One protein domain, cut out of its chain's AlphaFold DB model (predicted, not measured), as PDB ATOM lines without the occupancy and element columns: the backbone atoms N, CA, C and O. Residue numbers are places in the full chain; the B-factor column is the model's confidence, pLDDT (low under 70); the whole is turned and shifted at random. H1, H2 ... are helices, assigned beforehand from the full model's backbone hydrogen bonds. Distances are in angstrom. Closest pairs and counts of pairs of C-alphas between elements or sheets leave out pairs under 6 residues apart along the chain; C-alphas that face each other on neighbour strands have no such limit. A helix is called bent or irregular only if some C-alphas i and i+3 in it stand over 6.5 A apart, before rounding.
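AT A GLANCE: This is residues 71 to 208 of the 208 residues of an uncharacterized protein of Winogradskyella sp (UniProt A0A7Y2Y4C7). One long helix, H7, folds back on itself, and its two closely packed arms, H7a and H7b, form the core of a helical cluster. H6 and H3 pack on H7a, and H4 packs on H6, the centres of H4, H6 and H7a making a triangle; H1 and H2 cover the other end, H1 crossing H7b and H2 crossing both arms, while little H5 lies far out beside H4. The printed part has 138 residues with seven named helices, H1 to H7 in chain order, and no named strand; the class is all helix. It is compact, with a radius of gyration of the C-alphas of 14.1 A, and rounded, spanning 40 by 30 by 29 A.

HOW THE PARTS SIT: H1, residues 73 to 82, and H2, residues 92 to 103, only just touch, with 3 pairs of C-alphas within 8 A, closest at Gln 73 and Ala 92, 5.7 A. They are about perpendicular, at 79 degrees. H7, residues 171 to 206, was assigned as one helix by its hydrogen bonds but is bent, C-alphas 187 and 190 being 9.3 A apart; its arms are H7a, residues 171 to 187, and H7b, residues 190 to 206. These arms touch, opposite ways at a shallow tilt of 31 degrees, with the C-alphas of Gly 180 and Gly 196 closest at 4.0 A. H1 touches H7b through its residues 195 to 199 alone, closest at C-alphas Val 76 and Gly 195, 6.6 A. H2 touches H7a at a steep tilt of 48 degrees, closest at C-alphas Ile 98 and Gly 184, 6.2 A. H2 also touches H7b, closest at C-alphas Ile 98 and Gly 196, 6.3 A. H3, residues 108 to 114, touches H7a, the same way at a shallow tilt of 14 degrees, closest at C-alphas Tyr 108 and Ile 179, 6.2 A. H4, residues 119 to 129, touches H6, residues 148 to 164, at a shallow tilt of 17 degrees, closest at C-alphas Ile 128 and Asn 158, 5.9 A. H5, residues 141 to 144, only just touches H4, with 3 pairs of C-alphas within 8 A, closest at Phe 120 and Asp 142, 6.7 A. H6 and H7a are a hairpin at 20 degrees, closest at C-alphas Ile 153 and Ile 182, 6.0 A. Every O i to N i+4 pair is within hydrogen-bond range in H1, H2, H3, H4, H6, H7a and H7b; H5 is too short for one.

IN THESE COORDINATES: H1 begins at C-alpha 73, (182.210, 134.891, 142.709). H6 measures 23.7 A, H7a 24.1 A and H7b 24.5 A from first to last C-alpha. H7b ends at C-alpha 206, (195.056, 136.492, 154.551).

THE WHOLE: The C-alphas farthest apart, those of Pro 141 and Lys 208, are 40.7 A apart. The printed part has no cut, and the link from H4 to H5 is long, with 11 residues. The mean pLDDT of the printed part is 84.8; residue 105, residues 166 to 168 and residues 205 to 208 are under 70.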
ATOM      1  N   ILE A  71     189.394 137.284 145.741       81.44
ATOM      2  CA  ILE A  71     188.090 136.719 146.101       81.44
ATOM      3  C   ILE A  71     187.195 136.805 144.865       81.44
ATOM      4  O   ILE A  71     186.914 137.895 144.369       81.44
ATOM      5  N   THR A  72     186.790 135.653 144.334       83.94
ATOM      6  CA  THR A  72     185.955 135.562 143.129       83.94
ATOM      7  C   THR A  72     184.539 135.117 143.474       83.94
ATOM      8  O   THR A  72     184.326 134.443 144.479       83.94
ATOM      9  N   GLN A  73     183.575 135.421 142.599       85.56
ATOM     10  CA  GLN A  73     182.210 134.891 142.709       85.56
ATOM     11  C   GLN A  73     182.194 133.364 142.824       85.56
ATOM     12  O   GLN A  73     181.479 132.823 143.655       85.56
ATOM     13  N   GLN A  74     182.998 132.674 142.008       86.25
ATOM     14  CA  GLN A  74     183.062 131.214 142.020       86.25
ATOM     15  C   GLN A  74     183.468 130.691 143.400       86.25
ATOM     16  O   GLN A  74     182.865 129.749 143.900       86.25
ATOM     17  N   LEU A  75     184.465 131.323 144.020       83.62
ATOM     18  CA  LEU A  75     184.910 130.947 145.354       83.62
ATOM     19  C   LEU A  75     183.776 131.115 146.376       83.62
ATOM     20  O   LEU A  75     183.528 130.209 147.162       83.62
ATOM     21  N   VAL A  76     183.063 132.244 146.345       86.50
ATOM     22  CA  VAL A  76     181.932 132.494 147.254       86.50
ATOM     23  C   VAL A  76     180.801 131.483 147.029       86.50
ATOM     24  O   VAL A  76     180.291 130.922 147.997       86.50
ATOM     25  N   ASP A  77     180.467 131.180 145.773       86.38
ATOM     26  CA  ASP A  77     179.466 130.170 145.414       86.38
ATOM     27  C   ASP A  77     179.836 128.771 145.923       86.38
ATOM     28  O   ASP A  77     178.965 128.050 146.405       86.38
ATOM     29  N   GLU A  78     181.112 128.381 145.854       84.00
ATOM     30  CA  GLU A  78     181.582 127.093 146.376       84.00
ATOM     31  C   GLU A  78     181.285 126.958 147.878       84.00
ATOM     32  O   GLU A  78     180.814 125.906 148.315       84.00
ATOM     33  N   TYR A  79     181.474 128.021 148.665       82.88
ATOM     34  CA  TYR A  79     181.111 128.011 150.085       82.88
ATOM     35  C   TYR A  79     179.605 128.023 150.317       82.88
ATOM     36  O   TYR A  79     179.122 127.278 151.164       82.88
ATOM     37  N   LEU A  80     178.859 128.838 149.571       83.81
ATOM     38  CA  LEU A  80     177.403 128.896 149.694       83.81
ATOM     39  C   LEU A  80     176.771 127.527 149.395       83.81
ATOM     40  O   LEU A  80     175.877 127.086 150.116       83.81
ATOM     41  N   VAL A  81     177.301 126.787 148.419       85.06
ATOM     42  CA  VAL A  81     176.861 125.414 148.128       85.06
ATOM     43  C   VAL A  81     177.124 124.461 149.297       85.06
ATOM     44  O   VAL A  81     176.283 123.605 149.577       85.06
ATOM     45  N   LEU A  82     178.236 124.609 150.028       78.75
ATOM     46  CA  LEU A  82     178.501 123.807 151.234       78.75
ATOM     47  C   LEU A  82     177.486 124.067 152.357       78.75
ATOM     48  O   LEU A  82     177.259 123.185 153.185       78.75
ATOM     49  N   LEU A  83     176.865 125.244 152.364       74.25
ATOM     50  CA  LEU A  83     175.797 125.620 153.293       74.25
ATOM     51  C   LEU A  83     174.404 125.171 152.815       74.25
ATOM     52  O   LEU A  83     173.435 125.256 153.561       74.25
ATOM     53  N   GLY A  84     174.298 124.636 151.594       79.25
ATOM     54  CA  GLY A  84     173.039 124.177 151.005       79.25
ATOM     55  C   GLY A  84     172.321 125.213 150.137       79.25
ATOM     56  O   GLY A  84     171.192 124.953 149.717       79.25
ATOM     57  N   PHE A  85     172.962 126.345 149.836       84.38
ATOM     58  CA  PHE A  85     172.477 127.327 148.862       84.38
ATOM     59  C   PHE A  85     172.800 126.904 147.423       84.38
ATOM     60  O   PHE A  85     173.593 125.993 147.165       84.38
ATOM     61  N   SER A  86     172.180 127.580 146.459       85.94
ATOM     62  CA  SER A  86     172.482 127.396 145.037       85.94
ATOM     63  C   SER A  86     173.621 128.317 144.586       85.94
ATOM     64  O   SER A  86     173.752 129.445 145.054       85.94
ATOM     65  N   SER A  87     174.441 127.874 143.627       85.81
ATOM     66  CA  SER A  87     175.420 128.771 142.986       85.81
ATOM     67  C   SER A  87     174.701 129.926 142.279       85.81
ATOM     68  O   SER A  87     173.686 129.717 141.608       85.81
ATOM     69  N   GLY A  88     175.229 131.142 142.445       85.19
ATOM     70  CA  GLY A  88     174.655 132.371 141.903       85.19
ATOM     71  C   GLY A  88     173.474 132.929 142.702       85.19
ATOM     72  O   GLY A  88     172.846 133.882 142.243       85.19
ATOM     73  N   GLU A  89     173.156 132.357 143.869       88.19
ATOM     74  CA  GLU A  89     172.098 132.869 144.748       88.19
ATOM     75  C   GLU A  89     172.481 134.219 145.378       88.19
ATOM     76  O   GLU A  89     171.633 135.099 145.521       88.19
ATOM     77  N   LEU A  90     173.774 134.424 145.656       89.44
ATOM     78  CA  LEU A  90     174.355 135.746 145.892       89.44
ATOM     79  C   LEU A  90     174.897 136.293 144.569       89.44
ATOM     80  O   LEU A  90     175.704 135.634 143.913       89.44
ATOM     81  N   LEU A  91     174.475 137.490 144.160       89.94
ATOM     82  CA  LEU A  91     174.856 138.029 142.856       89.94
ATOM     83  C   LEU A  91     176.327 138.455 142.828       89.94
ATOM     84  O   LEU A  91     176.856 138.993 143.800       89.94
ATOM     85  N   ALA A  92     176.957 138.339 141.657       88.50
ATOM     86  CA  ALA A  92     178.328 138.811 141.442       88.50
ATOM     87  C   ALA A  92     178.518 140.297 141.772       88.50
ATOM     88  O   ALA A  92     179.576 140.688 142.256       88.50
ATOM     89  N   SER A  93     177.489 141.123 141.553       89.06
ATOM     90  CA  SER A  93     177.503 142.532 141.951       89.06
ATOM     91  C   SER A  93     177.550 142.722 143.466       89.06
ATOM     92  O   SER A  93     178.187 143.659 143.935       89.06
ATOM     93  N   ASP A  94     176.895 141.844 144.224       90.19
ATOM     94  CA  ASP A  94     176.855 141.925 145.684       90.19
ATOM     95  C   ASP A  94     178.199 141.494 146.266       90.19
ATOM     96  O   ASP A  94     178.744 142.178 147.130       90.19
ATOM     97  N   VAL A  95     178.782 140.417 145.729       87.31
ATOM     98  CA  VAL A  95     180.139 139.985 146.089       87.31
ATOM     99  C   VAL A  95     181.150 141.094 145.821       87.31
ATOM    100  O   VAL A  95     181.927 141.430 146.713       87.31
ATOM    101  N   ASP A  96     181.114 141.713 144.638       88.00
ATOM    102  CA  ASP A  96     182.042 142.791 144.281       88.00
ATOM    103  C   ASP A  96     181.877 144.018 145.195       88.00
ATOM    104  O   ASP A  96     182.863 144.615 145.642       88.00
ATOM    105  N   ASN A  97     180.633 144.351 145.557       87.44
ATOM    106  CA  ASN A  97     180.341 145.438 146.485       87.44
ATOM    107  C   ASN A  97     180.868 145.145 147.899       87.44
ATOM    108  O   ASN A  97     181.509 146.002 148.512       87.44
ATOM    109  N   ILE A  98     180.651 143.929 148.412       87.94
ATOM    110  CA  ILE A  98     181.136 143.513 149.733       87.94
ATOM    111  C   ILE A  98     182.668 143.522 149.765       87.94
ATOM    112  O   ILE A  98     183.251 144.132 150.663       87.94
ATOM    113  N   VAL A  99     183.318 142.907 148.769       86.25
ATOM    114  CA  VAL A  99     184.784 142.862 148.647       86.25
ATOM    115  C   VAL A  99     185.354 144.275 148.596       86.25
ATOM    116  O   VAL A  99     186.222 144.619 149.398       86.25
ATOM    117  N   THR A 100     184.835 145.123 147.707       84.56
ATOM    118  CA  THR A 100     185.304 146.508 147.563       84.56
ATOM    119  C   THR A 100     185.145 147.281 148.866       84.56
ATOM    120  O   THR A 100     186.058 147.991 149.281       84.56
ATOM    121  N   THR A 101     184.008 147.118 149.540       83.38
ATOM    122  CA  THR A 101     183.719 147.815 150.794       83.38
ATOM    123  C   THR A 101     184.630 147.363 151.934       83.38
ATOM    124  O   THR A 101     185.072 148.192 152.728       83.38
ATOM    125  N   GLN A 102     184.955 146.073 152.020       79.88
ATOM    126  CA  GLN A 102     185.907 145.569 153.012       79.88
ATOM    127  C   GLN A 102     187.344 146.006 152.721       79.88
ATOM    128  O   GLN A 102     188.065 146.409 153.634       79.88
ATOM    129  N   LEU A 103     187.753 145.999 151.449       76.44
ATOM    130  CA  LEU A 103     189.086 146.438 151.026       76.44
ATOM    131  C   LEU A 103     189.328 147.940 151.221       76.44
ATOM    132  O   LEU A 103     190.479 148.371 151.212       76.44
ATOM    133  N   GLN A 104     188.284 148.741 151.464       77.50
ATOM    134  CA  GLN A 104     188.442 150.137 151.892       77.50
ATOM    135  C   GLN A 104     189.120 150.270 153.267       77.50
ATOM    136  O   GLN A 104     189.456 151.385 153.662       77.50
ATOM    137  N   GLY A 105     189.342 149.166 153.994       68.12
ATOM    138  CA  GLY A 105     190.135 149.159 155.224       68.12
ATOM    139  C   GLY A 105     189.457 149.872 156.390       68.12
ATOM    140  O   GLY A 105     190.138 150.332 157.305       68.12
ATOM    141  N   ARG A 106     188.123 149.987 156.351       74.44
ATOM    142  CA  ARG A 106     187.342 150.586 157.435       74.44
ATOM    143  C   ARG A 106     187.433 149.717 158.681       74.44
ATOM    144  O   ARG A 106     187.298 148.495 158.620       74.44
ATOM    145  N   THR A 107     187.647 150.359 159.819       78.31
ATOM    146  CA  THR A 107     187.659 149.686 161.113       78.31
ATOM    147  C   THR A 107     186.247 149.255 161.508       78.31
ATOM    148  O   THR A 107     185.247 149.836 161.085       78.31
ATOM    149  N   TYR A 108     186.162 148.255 162.386       78.12
ATOM    150  CA  TYR A 108     184.892 147.779 162.940       78.12
ATOM    151  C   TYR A 108     184.025 148.917 163.510       78.12
ATOM    152  O   TYR A 108     182.827 149.000 163.248       78.12
ATOM    153  N   ASN A 109     184.655 149.834 164.251       79.38
ATOM    154  CA  ASN A 109     183.971 150.952 164.893       79.38
ATOM    155  C   ASN A 109     183.441 151.978 163.884       79.38
ATOM    156  O   ASN A 109     182.363 152.527 164.101       79.38
ATOM    157  N   GLU A 110     184.173 152.231 162.797       81.50
ATOM    158  CA  GLU A 110     183.720 153.118 161.717       81.50
ATOM    159  C   GLU A 110     182.495 152.527 161.012       81.50
ATOM    160  O   GLU A 110     181.495 153.217 160.834       81.50
ATOM    161  N   LEU A 111     182.507 151.221 160.721       82.00
ATOM    162  CA  LEU A 111     181.364 150.552 160.094       82.00
ATOM    163  C   LEU A 111     180.109 150.616 160.972       82.00
ATOM    164  O   LEU A 111     179.028 150.928 160.478       82.00
ATOM    165  N   MET A 112     180.229 150.393 162.282       81.38
ATOM    166  CA  MET A 112     179.069 150.501 163.174       81.38
ATOM    167  C   MET A 112     178.453 151.910 163.224       81.38
ATOM    168  O   MET A 112     177.270 152.046 163.552       81.38
ATOM    169  N   GLN A 113     179.237 152.955 162.942       78.56
ATOM    170  CA  GLN A 113     178.736 154.328 162.845       78.56
ATOM    171  C   GLN A 113     178.041 154.577 161.502       78.56
ATOM    172  O   GLN A 113     176.980 155.202 161.479       78.56
ATOM    173  N   ASP A 114     178.587 154.034 160.413       80.94
ATOM    174  CA  ASP A 114     178.068 154.226 159.055       80.94
ATOM    175  C   ASP A 114     176.703 153.556 158.827       80.94
ATOM    176  O   ASP A 114     175.854 154.101 158.121       80.94
ATOM    177  N   TYR A 115     176.451 152.398 159.449       81.44
ATOM    178  CA  TYR A 115     175.215 151.626 159.242       81.44
ATOM    179  C   TYR A 115     174.039 152.028 160.152       81.44
ATOM    180  O   TYR A 115     173.031 151.327 160.190       81.44
ATOM    181  N   ASN A 116     174.139 153.159 160.866       81.50
ATOM    182  CA  ASN A 116     173.082 153.726 161.725       81.50
ATOM    183  C   ASN A 116     172.401 152.696 162.655       81.50
ATOM    184  O   ASN A 116     171.188 152.725 162.865       81.50
ATOM    185  N   LEU A 117     173.193 151.777 163.208       88.44
ATOM    186  CA  LEU A 117     172.711 150.768 164.146       88.44
ATOM    187  C   LEU A 117     172.222 151.438 165.439       88.44
ATOM    188  O   LEU A 117     172.770 152.450 165.885       88.44
ATOM    189  N   SER A 118     171.209 150.868 166.078       92.06
ATOM    190  CA  SER A 118     170.730 151.282 167.394       92.06
ATOM    191  C   SER A 118     171.816 151.126 168.460       92.06
ATOM    192  O   SER A 118     172.796 150.393 168.314       92.06
ATOM    193  N   SER A 119     171.646 151.827 169.583       93.25
ATOM    194  CA  SER A 119     172.597 151.738 170.695       93.25
ATOM    195  C   SER A 119     172.718 150.323 171.251       93.25
ATOM    196  O   SER A 119     173.833 149.911 171.549       93.25
ATOM    197  N   PHE A 120     171.607 149.586 171.345       93.50
ATOM    198  CA  PHE A 120     171.634 148.199 171.798       93.50
ATOM    199  C   PHE A 120     172.426 147.322 170.824       93.50
ATOM    200  O   PHE A 120     173.401 146.707 171.242       93.50
ATOM    201  N   ALA A 121     172.109 147.360 169.522       92.31
ATOM    202  CA  ALA A 121     172.825 146.571 168.518       92.31
ATOM    203  C   ALA A 121     174.336 146.851 168.527       92.31
ATOM    204  O   ALA A 121     175.132 145.917 168.525       92.31
ATOM    205  N   ARG A 122     174.748 148.123 168.613       92.81
ATOM    206  CA  ARG A 122     176.172 148.495 168.705       92.81
ATOM    207  C   ARG A 122     176.857 147.953 169.957       92.81
ATOM    208  O   ARG A 122     177.988 147.486 169.873       92.81
ATOM    209  N   LEU A 123     176.211 148.058 171.118       92.00
ATOM    210  CA  LEU A 123     176.777 147.554 172.371       92.00
ATOM    211  C   LEU A 123     176.940 146.034 172.311       92.00
ATOM    212  O   LEU A 123     178.041 145.540 172.536       92.00
ATOM    213  N   SER A 124     175.890 145.324 171.894       92.94
ATOM    214  CA  SER A 124     175.915 143.875 171.705       92.94
ATOM    215  C   SER A 124     177.017 143.441 170.742       92.94
ATOM    216  O   SER A 124     177.781 142.534 171.047       92.94
ATOM    217  N   LEU A 125     177.147 144.111 169.597       92.62
ATOM    218  CA  LEU A 125     178.166 143.802 168.595       92.62
ATOM    219  C   LEU A 125     179.595 144.033 169.100       92.62
ATOM    220  O   LEU A 125     180.473 143.214 168.837       92.62
ATOM    221  N   ASN A 126     179.825 145.090 169.880       90.94
ATOM    222  CA  ASN A 126     181.118 145.306 170.528       90.94
ATOM    223  C   ASN A 126     181.448 144.200 171.538       90.94
ATOM    224  O   ASN A 126     182.566 143.687 171.520       90.94
ATOM    225  N   GLU A 127     180.484 143.801 172.372       90.56
ATOM    226  CA  GLU A 127     180.663 142.693 173.320       90.56
ATOM    227  C   GLU A 127     180.964 141.379 172.585       90.56
ATOM    228  O   GLU A 127     181.918 140.679 172.929       90.56
ATOM    229  N   ILE A 128     180.212 141.082 171.519       90.62
ATOM    230  CA  ILE A 128     180.412 139.907 170.662       90.62
ATOM    231  C   ILE A 128     181.811 139.916 170.032       90.62
ATOM    232  O   ILE A 128     182.521 138.913 170.088       90.62
ATOM    233  N   LYS A 129     182.252 141.055 169.480       87.38
ATOM    234  CA  LYS A 129     183.602 141.218 168.910       87.38
ATOM    235  C   LYS A 129     184.700 140.966 169.945       87.38
ATOM    236  O   LYS A 129     185.756 140.441 169.599       87.38
ATOM    237  N   ASP A 130     184.468 141.333 171.201       85.88
ATOM    238  CA  ASP A 130     185.395 141.084 172.312       85.88
ATOM    239  C   ASP A 130     185.303 139.640 172.855       85.88
ATOM    240  O   ASP A 130     185.974 139.280 173.824       85.88
ATOM    241  N   GLY A 131     184.518 138.781 172.195       82.12
ATOM    242  CA  GLY A 131     184.404 137.355 172.476       82.12
ATOM    243  C   GLY A 131     183.318 137.002 173.487       82.12
ATOM    244  O   GLY A 131     183.333 135.884 174.008       82.12
ATOM    245  N   ALA A 132     182.399 137.920 173.799       84.94
ATOM    246  CA  ALA A 132     181.212 137.590 174.575       84.94
ATOM    247  C   ALA A 132     180.234 136.753 173.739       84.94
ATOM    248  O   ALA A 132     180.108 136.934 172.531       84.94
ATOM    249  N   PHE A 133     179.520 135.859 174.416       84.69
ATOM    250  CA  PHE A 133     178.310 135.246 173.889       84.69
ATOM    251  C   PHE A 133     177.139 135.801 174.692       84.69
ATOM    252  O   PHE A 133     177.175 135.789 175.924       84.69
ATOM    253  N   LEU A 134     176.147 136.346 173.999       86.56
ATOM    254  CA  LEU A 134     174.975 136.953 174.614       86.56
ATOM    255  C   LEU A 134     173.910 135.878 174.817       86.56
ATOM    256  O   LEU A 134     173.109 135.603 173.919       86.56
ATOM    257  N   ASP A 135     173.924 135.273 176.002       80.94
ATOM    258  CA  ASP A 135     172.888 134.339 176.431       80.94
ATOM    259  C   ASP A 135     171.512 135.018 176.409       80.94
ATOM    260  O   ASP A 135     171.364 136.192 176.754       80.94
ATOM    261  N   ASP A 136     170.488 134.260 176.023       80.00
ATOM    262  CA  ASP A 136     169.085 134.690 176.067       80.00
ATOM    263  C   ASP A 136     168.759 135.955 175.242       80.00
ATOM    264  O   ASP A 136     167.757 136.636 175.474       80.00
ATOM    265  N   LEU A 137     169.586 136.255 174.231       83.69
ATOM    266  CA  LEU A 137     169.440 137.418 173.353       83.69
ATOM    267  C   LEU A 137     168.013 137.557 172.800       83.69
ATOM    268  O   LEU A 137     167.456 138.650 172.789       83.69
ATOM    269  N   VAL A 138     167.392 136.445 172.395       78.25
ATOM    270  CA  VAL A 138     166.049 136.442 171.797       78.25
ATOM    271  C   VAL A 138     164.956 136.793 172.810       78.25
ATOM    272  O   VAL A 138     163.943 137.352 172.412       78.25
ATOM    273  N   ASN A 139     165.133 136.562 174.109       81.25
ATOM    274  CA  ASN A 139     164.133 136.969 175.104       81.25
ATOM    275  C   ASN A 139     164.382 138.379 175.664       81.25
ATOM    276  O   ASN A 139     163.551 138.899 176.412       81.25
ATOM    277  N   ASN A 140     165.482 139.033 175.276       86.50
ATOM    278  CA  ASN A 140     165.776 140.397 175.691       86.50
ATOM    279  C   ASN A 140     164.792 141.400 175.032       86.50
ATOM    280  O   ASN A 140     164.703 141.459 173.801       86.50
ATOM    281  N   PRO A 141     164.069 142.233 175.810       87.94
ATOM    282  CA  PRO A 141     163.142 143.225 175.262       87.94
ATOM    283  C   PRO A 141     163.793 144.240 174.313       87.94
ATOM    284  O   PRO A 141     163.174 144.635 173.327       87.94
ATOM    285  N   ASP A 142     165.036 144.644 174.578       91.19
ATOM    286  CA  ASP A 142     165.763 145.586 173.723       91.19
ATOM    287  C   ASP A 142     166.129 144.943 172.382       91.19
ATOM    288  O   ASP A 142     166.022 145.592 171.341       91.19
ATOM    289  N   PHE A 143     166.450 143.644 172.384       89.81
ATOM    290  CA  PHE A 143     166.645 142.872 171.158       89.81
ATOM    291  C   PHE A 143     165.347 142.753 170.348       89.81
ATOM    292  O   PHE A 143     165.349 142.916 169.129       89.81
ATOM    293  N   GLN A 144     164.210 142.518 171.006       87.38
ATOM    294  CA  GLN A 144     162.914 142.428 170.324       87.38
ATOM    295  C   GLN A 144     162.506 143.735 169.630       87.38
ATOM    296  O   GLN A 144     161.810 143.685 168.611       87.38
ATOM    297  N   ASN A 145     162.986 144.875 170.131       91.50
ATOM    298  CA  ASN A 145     162.747 146.203 169.564       91.50
ATOM    299  C   ASN A 145     163.699 146.579 168.415       91.50
ATOM    300  O   ASN A 145     163.511 147.630 167.802       91.50
ATOM    301  N   LEU A 146     164.711 145.757 168.124       89.75
ATOM    302  CA  LEU A 146     165.595 145.967 166.980       89.75
ATOM    303  C   LEU A 146     164.844 145.818 165.654       89.75
ATOM    304  O   LEU A 146     163.883 145.049 165.547       89.75
ATOM    305  N   SER A 147     165.336 146.507 164.623       90.06
ATOM    306  CA  SER A 147     164.911 146.222 163.251       90.06
ATOM    307  C   SER A 147     165.313 144.804 162.839       90.06
ATOM    308  O   SER A 147     166.268 144.237 163.366       90.06
ATOM    309  N   ASP A 148     164.618 144.232 161.859       86.94
ATOM    310  CA  ASP A 148     164.897 142.867 161.400       86.94
ATOM    311  C   ASP A 148     166.339 142.685 160.914       86.94
ATOM    312  O   ASP A 148     166.972 141.664 161.182       86.94
ATOM    313  N   ASN A 149     166.893 143.710 160.261       87.31
ATOM    314  CA  ASN A 149     168.281 143.698 159.817       87.31
ATOM    315  C   ASN A 149     169.265 143.723 160.999       87.31
ATOM    316  O   ASN A 149     170.277 143.030 160.986       87.31
ATOM    317  N   GLU A 150     168.970 144.490 162.048       91.00
ATOM    318  CA  GLU A 150     169.786 144.487 163.264       91.00
ATOM    319  C   GLU A 150     169.679 143.163 164.020       91.00
ATOM    320  O   GLU A 150     170.698 142.659 164.487       91.00
ATOM    321  N   LYS A 151     168.481 142.565 164.100       89.50
ATOM    322  CA  LYS A 151     168.296 141.226 164.678       89.50
ATOM    323  C   LYS A 151     169.153 140.205 163.945       89.50
ATOM    324  O   LYS A 151     169.896 139.476 164.589       89.50
ATOM    325  N   LEU A 152     169.108 140.212 162.612       89.19
ATOM    326  CA  LEU A 152     169.955 139.376 161.766       89.19
ATOM    327  C   LEU A 152     171.443 139.569 162.087       89.19
ATOM    328  O   LEU A 152     172.136 138.596 162.375       89.19
ATOM    329  N   ILE A 153     171.931 140.814 162.044       91.88
ATOM    330  CA  ILE A 153     173.349 141.124 162.255       91.88
ATOM    331  C   ILE A 153     173.802 140.652 163.639       91.88
ATOM    332  O   ILE A 153     174.830 139.983 163.744       91.88
ATOM    333  N   VAL A 154     173.046 140.979 164.692       92.00
ATOM    334  CA  VAL A 154     173.409 140.632 166.072       92.00
ATOM    335  C   VAL A 154     173.315 139.122 166.291       92.00
ATOM    336  O   VAL A 154     174.262 138.543 166.816       92.00
ATOM    337  N   SER A 155     172.233 138.463 165.862       90.25
ATOM    338  CA  SER A 155     172.062 137.014 166.036       90.25
ATOM    339  C   SER A 155     173.122 136.217 165.290       90.25
ATOM    340  O   SER A 155     173.766 135.366 165.897       90.25
ATOM    341  N   LEU A 156     173.355 136.520 164.009       89.94
ATOM    342  CA  LEU A 156     174.358 135.807 163.220       89.94
ATOM    343  C   LEU A 156     175.769 136.046 163.769       89.94
ATOM    344  O   LEU A 156     176.553 135.108 163.859       89.94
ATOM    345  N   SER A 157     176.085 137.271 164.198       91.75
ATOM    346  CA  SER A 157     177.375 137.577 164.832       91.75
ATOM    347  C   SER A 157     177.565 136.824 166.151       91.75
ATOM    348  O   SER A 157     178.651 136.305 166.405       91.75
ATOM    349  N   ASN A 158     176.521 136.751 166.982       90.31
ATOM    350  CA  ASN A 158     176.552 136.063 168.272       90.31
ATOM    351  C   ASN A 158     176.770 134.554 168.088       90.31
ATOM    352  O   ASN A 158     177.673 133.984 168.696       90.31
ATOM    353  N   SER A 159     175.997 133.928 167.193       87.88
ATOM    354  CA  SER A 159     176.130 132.506 166.855       87.88
ATOM    355  C   SER A 159     177.477 132.192 166.192       87.88
ATOM    356  O   SER A 159     178.107 131.191 166.529       87.88
ATOM    357  N   PHE A 160     177.965 133.056 165.296       87.94
ATOM    358  CA  PHE A 160     179.281 132.894 164.677       87.94
ATOM    359  C   PHE A 160     180.405 132.945 165.711       87.94
ATOM    360  O   PHE A 160     181.287 132.087 165.696       87.94
ATOM    361  N   MET A 161     180.383 133.920 166.623       86.94
ATOM    362  CA  MET A 161     181.421 134.023 167.647       86.94
ATOM    363  C   MET A 161     181.385 132.863 168.633       86.94
ATOM    364  O   MET A 161     182.452 132.397 169.033       86.94
ATOM    365  N   ASP A 162     180.204 132.355 168.981       85.38
ATOM    366  CA  ASP A 162     180.094 131.163 169.822       85.38
ATOM    367  C   ASP A 162     180.751 129.949 169.165       85.38
ATOM    368  O   ASP A 162     181.671 129.341 169.720       85.38
ATOM    369  N   ALA A 163     180.385 129.681 167.912       80.31
ATOM    370  CA  ALA A 163     180.959 128.584 167.150       80.31
ATOM    371  C   ALA A 163     182.472 128.797 166.882       80.31
ATOM    372  O   ALA A 163     183.250 127.838 166.821       80.31
ATOM    373  N   HIS A 164     182.937 130.051 166.800       82.00
ATOM    374  CA  HIS A 164     184.352 130.385 166.626       82.00
ATOM    375  C   HIS A 164     185.196 130.071 167.871       82.00
ATOM    376  O   HIS A 164     186.338 129.624 167.718       82.00
ATOM    377  N   ARG A 165     184.661 130.234 169.091       75.69
ATOM    378  CA  ARG A 165     185.408 130.049 170.357       75.69
ATOM    379  C   ARG A 165     186.039 128.659 170.513       75.69
ATOM    380  O   ARG A 165     187.025 128.530 171.235       75.69
ATOM    381  N   GLY A 166     185.526 127.641 169.818       68.50
ATOM    382  CA  GLY A 166     186.069 126.275 169.810       68.50
ATOM    383  C   GLY A 166     186.872 125.883 168.562       68.50
ATOM    384  O   GLY A 166     187.359 124.758 168.486       68.50
ATOM    385  N   SER A 167     187.004 126.775 167.577       69.38
ATOM    386  CA  SER A 167     187.411 126.414 166.209       69.38
ATOM    387  C   SER A 167     188.917 126.500 165.919       69.38
ATOM    388  O   SER A 167     189.385 125.941 164.931       69.38
ATOM    389  N   GLY A 168     189.696 127.193 166.758       66.25
ATOM    390  CA  GLY A 168     191.137 127.405 166.540       66.25
ATOM    391  C   GLY A 168     191.488 128.428 165.447       66.25
ATOM    392  O   GLY A 168     192.661 128.559 165.091       66.25
ATOM    393  N   HIS A 169     190.497 129.152 164.922       73.12
ATOM    394  CA  HIS A 169     190.686 130.269 163.998       73.12
ATOM    395  C   HIS A 169     191.302 131.503 164.683       73.12
ATOM    396  O   HIS A 169     191.319 131.632 165.908       73.12
ATOM    397  N   THR A 170     191.847 132.409 163.874       80.31
ATOM    398  CA  THR A 170     192.494 133.645 164.345       80.31
ATOM    399  C   THR A 170     191.489 134.752 164.659       80.31
ATOM    400  O   THR A 170     190.392 134.791 164.098       80.31
ATOM    401  N   ILE A 171     191.882 135.694 165.521       81.75
ATOM    402  CA  ILE A 171     191.042 136.850 165.860       81.75
ATOM    403  C   ILE A 171     190.812 137.759 164.644       81.75
ATOM    404  O   ILE A 171     189.763 138.393 164.534       81.75
ATOM    405  N   GLU A 172     191.755 137.792 163.701       82.19
ATOM    406  CA  GLU A 172     191.640 138.521 162.440       82.19
ATOM    407  C   GLU A 172     190.591 137.889 161.515       82.19
ATOM    408  O   GLU A 172     189.780 138.616 160.943       82.19
ATOM    409  N   GLU A 173     190.544 136.553 161.415       82.75
ATOM    410  CA  GLU A 173     189.477 135.831 160.695       82.75
ATOM    411  C   GLU A 173     188.104 136.131 161.312       82.75
ATOM    412  O   GLU A 173     187.165 136.453 160.585       82.75
ATOM    413  N   ALA A 174     187.991 136.092 162.645       85.50
ATOM    414  CA  ALA A 174     186.741 136.414 163.331       85.50
ATOM    415  C   ALA A 174     186.304 137.862 163.098       85.50
ATOM    416  O   ALA A 174     185.164 138.127 162.724       85.50
ATOM    417  N   THR A 175     187.224 138.809 163.281       86.88
ATOM    418  CA  THR A 175     186.936 140.237 163.111       86.88
ATOM    419  C   THR A 175     186.550 140.542 161.666       86.88
ATOM    420  O   THR A 175     185.589 141.274 161.430       86.88
ATOM    421  N   GLY A 176     187.251 139.942 160.699       88.50
ATOM    422  CA  GLY A 176     186.916 140.040 159.284       88.50
ATOM    423  C   GLY A 176     185.514 139.508 158.992       88.50
ATOM    424  O   GLY A 176     184.724 140.196 158.345       88.50
ATOM    425  N   ALA A 177     185.163 138.333 159.522       89.88
ATOM    426  CA  ALA A 177     183.831 137.754 159.361       89.88
ATOM    427  C   ALA A 177     182.730 138.659 159.934       89.88
ATOM    428  O   ALA A 177     181.745 138.927 159.251       89.88
ATOM    429  N   LEU A 178     182.919 139.203 161.141       91.38
ATOM    430  CA  LEU A 178     181.955 140.118 161.762       91.38
ATOM    431  C   LEU A 178     181.754 141.399 160.937       91.38
ATOM    432  O   LEU A 178     180.624 141.838 160.730       91.38
ATOM    433  N   ILE A 179     182.841 141.979 160.418       91.19
ATOM    434  CA  ILE A 179     182.783 143.111 159.482       91.19
ATOM    435  C   ILE A 179     181.968 142.738 158.236       91.19
ATOM    436  O   ILE A 179     181.140 143.515 157.758       91.19
ATOM    437  N   GLY A 180     182.189 141.533 157.721       91.62
ATOM    438  CA  GLY A 180     181.473 140.985 156.581       91.62
ATOM    439  C   GLY A 180     179.991 140.776 156.798       91.62
ATOM    440  O   GLY A 180     179.214 141.149 155.926       91.62
ATOM    441  N   ILE A 181     179.593 140.271 157.963       93.19
ATOM    442  CA  ILE A 181     178.185 140.137 158.345       93.19
ATOM    443  C   ILE A 181     177.496 141.501 158.281       93.19
ATOM    444  O   ILE A 181     176.448 141.622 157.653       93.19
ATOM    445  N   ILE A 182     178.102 142.538 158.872       92.06
ATOM    446  CA  ILE A 182     177.528 143.893 158.911       92.06
ATOM    447  C   ILE A 182     177.360 144.460 157.493       92.06
ATOM    448  O   ILE A 182     176.269 144.899 157.126       92.06
ATOM    449  N   ILE A 183     178.426 144.430 156.684       91.00
ATOM    450  CA  ILE A 183     178.409 144.966 155.311       91.00
ATOM    451  C   ILE A 183     177.433 144.177 154.432       91.00
ATOM    452  O   ILE A 183     176.639 144.761 153.695       91.00
ATOM    453  N   GLY A 184     177.493 142.852 154.516       90.38
ATOM    454  CA  GLY A 184     176.700 141.941 153.710       90.38
ATOM    455  C   GLY A 184     175.209 142.026 154.015       90.38
ATOM    456  O   GLY A 184     174.404 142.146 153.091       90.38
ATOM    457  N   ALA A 185     174.841 142.059 155.299       90.81
ATOM    458  CA  ALA A 185     173.458 142.244 155.731       90.81
ATOM    459  C   ALA A 185     172.873 143.555 155.194       90.81
ATOM    460  O   ALA A 185     171.769 143.575 154.652       90.81
ATOM    461  N   ALA A 186     173.644 144.642 155.260       87.62
ATOM    462  CA  ALA A 186     173.221 145.930 154.725       87.62
ATOM    463  C   ALA A 186     173.132 145.969 153.187       87.62
ATOM    464  O   ALA A 186     172.409 146.805 152.648       87.62
ATOM    465  N   CYS A 187     173.861 145.100 152.481       85.69
ATOM    466  CA  CYS A 187     173.854 145.034 151.021       85.69
ATOM    467  C   CYS A 187     172.653 144.243 150.485       85.69
ATOM    468  O   CYS A 187     171.905 144.745 149.649       85.69
ATOM    469  N   CYS A 188     172.473 143.007 150.954       85.00
ATOM    470  CA  CYS A 188     171.471 142.086 150.408       85.00
ATOM    471  C   CYS A 188     170.861 141.147 151.465       85.00
ATOM    472  O   CYS A 188     170.410 140.042 151.155       85.00
ATOM    473  N   GLY A 189     170.796 141.596 152.723       87.44
ATOM    474  CA  GLY A 189     170.115 140.889 153.805       87.44
ATOM    475  C   GLY A 189     170.812 139.586 154.190       87.44
ATOM    476  O   GLY A 189     172.035 139.501 154.198       87.44
ATOM    477  N   PHE A 190     170.031 138.560 154.524       87.75
ATOM    478  CA  PHE A 190     170.532 137.302 155.088       87.75
ATOM    479  C   PHE A 190     171.625 136.622 154.247       87.75
ATOM    480  O   PHE A 190     172.701 136.330 154.765       87.75
ATOM    481  N   LEU A 191     171.392 136.427 152.944       87.75
ATOM    482  CA  LEU A 191     172.386 135.823 152.044       87.75
ATOM    483  C   LEU A 191     173.651 136.677 151.936       87.75
ATOM    484  O   LEU A 191     174.762 136.146 151.931       87.75
ATOM    485  N   GLY A 192     173.482 137.999 151.908       90.56
ATOM    486  CA  GLY A 192     174.588 138.942 151.969       90.56
ATOM    487  C   GLY A 192     175.387 138.811 153.251       90.56
ATOM    488  O   GLY A 192     176.608 138.812 153.199       90.56
ATOM    489  N   ALA A 193     174.723 138.657 154.395       91.12
ATOM    490  CA  ALA A 193     175.370 138.495 155.691       91.12
ATOM    491  C   ALA A 193     176.234 137.224 155.738       91.12
ATOM    492  O   ALA A 193     177.381 137.283 156.175       91.12
ATOM    493  N   ILE A 194     175.718 136.104 155.218       89.94
ATOM    494  CA  ILE A 194     176.462 134.841 155.104       89.94
ATOM    495  C   ILE A 194     177.651 134.992 154.148       89.94
ATOM    496  O   ILE A 194     178.790 134.711 154.523       89.94
ATOM    497  N   GLY A 195     177.408 135.467 152.922       88.69
ATOM    498  CA  GLY A 195     178.466 135.670 151.930       88.69
ATOM    499  C   GLY A 195     179.522 136.662 152.411       88.69
ATOM    500  O   GLY A 195     180.719 136.437 152.255       88.69
ATOM    501  N   GLY A 196     179.089 137.723 153.082       91.25
ATOM    502  CA  GLY A 196     179.950 138.709 153.704       91.25
ATOM    503  C   GLY A 196     180.809 138.115 154.808       91.25
ATOM    504  O   GLY A 196     182.010 138.374 154.816       91.25
ATOM    505  N   ALA A 197     180.249 137.275 155.683       91.00
ATOM    506  CA  ALA A 197     181.014 136.562 156.706       91.00
ATOM    507  C   ALA A 197     182.154 135.733 156.091       91.00
ATOM    508  O   ALA A 197     183.293 135.812 156.548       91.00
ATOM    509  N   ILE A 198     181.858 134.995 155.015       87.62
ATOM    510  CA  ILE A 198     182.838 134.189 154.275       87.62
ATOM    511  C   ILE A 198     183.938 135.086 153.694       87.62
ATOM    512  O   ILE A 198     185.116 134.871 153.970       87.62
ATOM    513  N   ILE A 199     183.562 136.115 152.927       88.62
ATOM    514  CA  ILE A 199     184.502 137.058 152.296       88.62
ATOM    515  C   ILE A 199     185.393 137.713 153.361       88.62
ATOM    516  O   ILE A 199     186.617 137.736 153.232       88.62
ATOM    517  N   GLY A 200     184.781 138.174 154.450       88.69
ATOM    518  CA  GLY A 200     185.461 138.819 155.562       88.69
ATOM    519  C   GLY A 200     186.458 137.918 156.272       88.69
ATOM    520  O   GLY A 200     187.590 138.336 156.516       88.69
ATOM    521  N   ALA A 201     186.077 136.673 156.557       85.25
ATOM    522  CA  ALA A 201     186.978 135.698 157.158       85.25
ATOM    523  C   ALA A 201     188.202 135.434 156.271       85.25
ATOM    524  O   ALA A 201     189.325 135.348 156.771       85.25
ATOM    525  N   LEU A 202     188.002 135.349 154.951       81.94
ATOM    526  CA  LEU A 202     189.080 135.119 153.989       81.94
ATOM    527  C   LEU A 202     190.068 136.288 153.931       81.94
ATOM    528  O   LEU A 202     191.279 136.056 153.937       81.94
ATOM    529  N   ILE A 203     189.573 137.530 153.924       81.25
ATOM    530  CA  ILE A 203     190.425 138.731 153.964       81.25
ATOM    531  C   ILE A 203     191.175 138.819 155.300       81.25
ATOM    532  O   ILE A 203     192.393 139.023 155.320       81.25
ATOM    533  N   GLY A 204     190.473 138.614 156.418       76.31
ATOM    534  CA  GLY A 204     191.064 138.637 157.758       76.31
ATOM    535  C   GLY A 204     192.173 137.595 157.927       76.31
ATOM    536  O   GLY A 204     193.264 137.915 158.391       76.31
ATOM    537  N   GLY A 205     191.945 136.364 157.459       67.75
ATOM    538  CA  GLY A 205     192.925 135.275 157.530       67.75
ATOM    539  C   GLY A 205     194.105 135.386 156.561       67.75
ATOM    540  O   GLY A 205     195.121 134.718 156.771       67.75
ATOM    541  N   GLY A 206     193.987 136.207 155.513       61.53
ATOM    542  CA  GLY A 206     195.056 136.492 154.551       61.53
ATOM    543  C   GLY A 206     196.037 137.582 154.995       61.53
ATOM    544  O   GLY A 206     197.108 137.698 154.409       61.53
ATOM    545  N   SER A 207     195.714 138.355 156.037       53.09
ATOM    546  CA  SER A 207     196.497 139.518 156.496       53.09
ATOM    547  C   SER A 207     197.732 139.162 157.354       53.09
ATOM    548  O   SER A 207     198.113 139.938 158.230       53.09
ATOM    549  N   LYS A 208     198.349 137.992 157.134       42.50
ATOM    550  CA  LYS A 208     199.537 137.516 157.873       42.50
ATOM    551  C   LYS A 208     200.856 137.859 157.192       42.50
ATOM    552  O   LYS A 208     200.937 137.718 155.954       42.50
TER     553      LYS A 208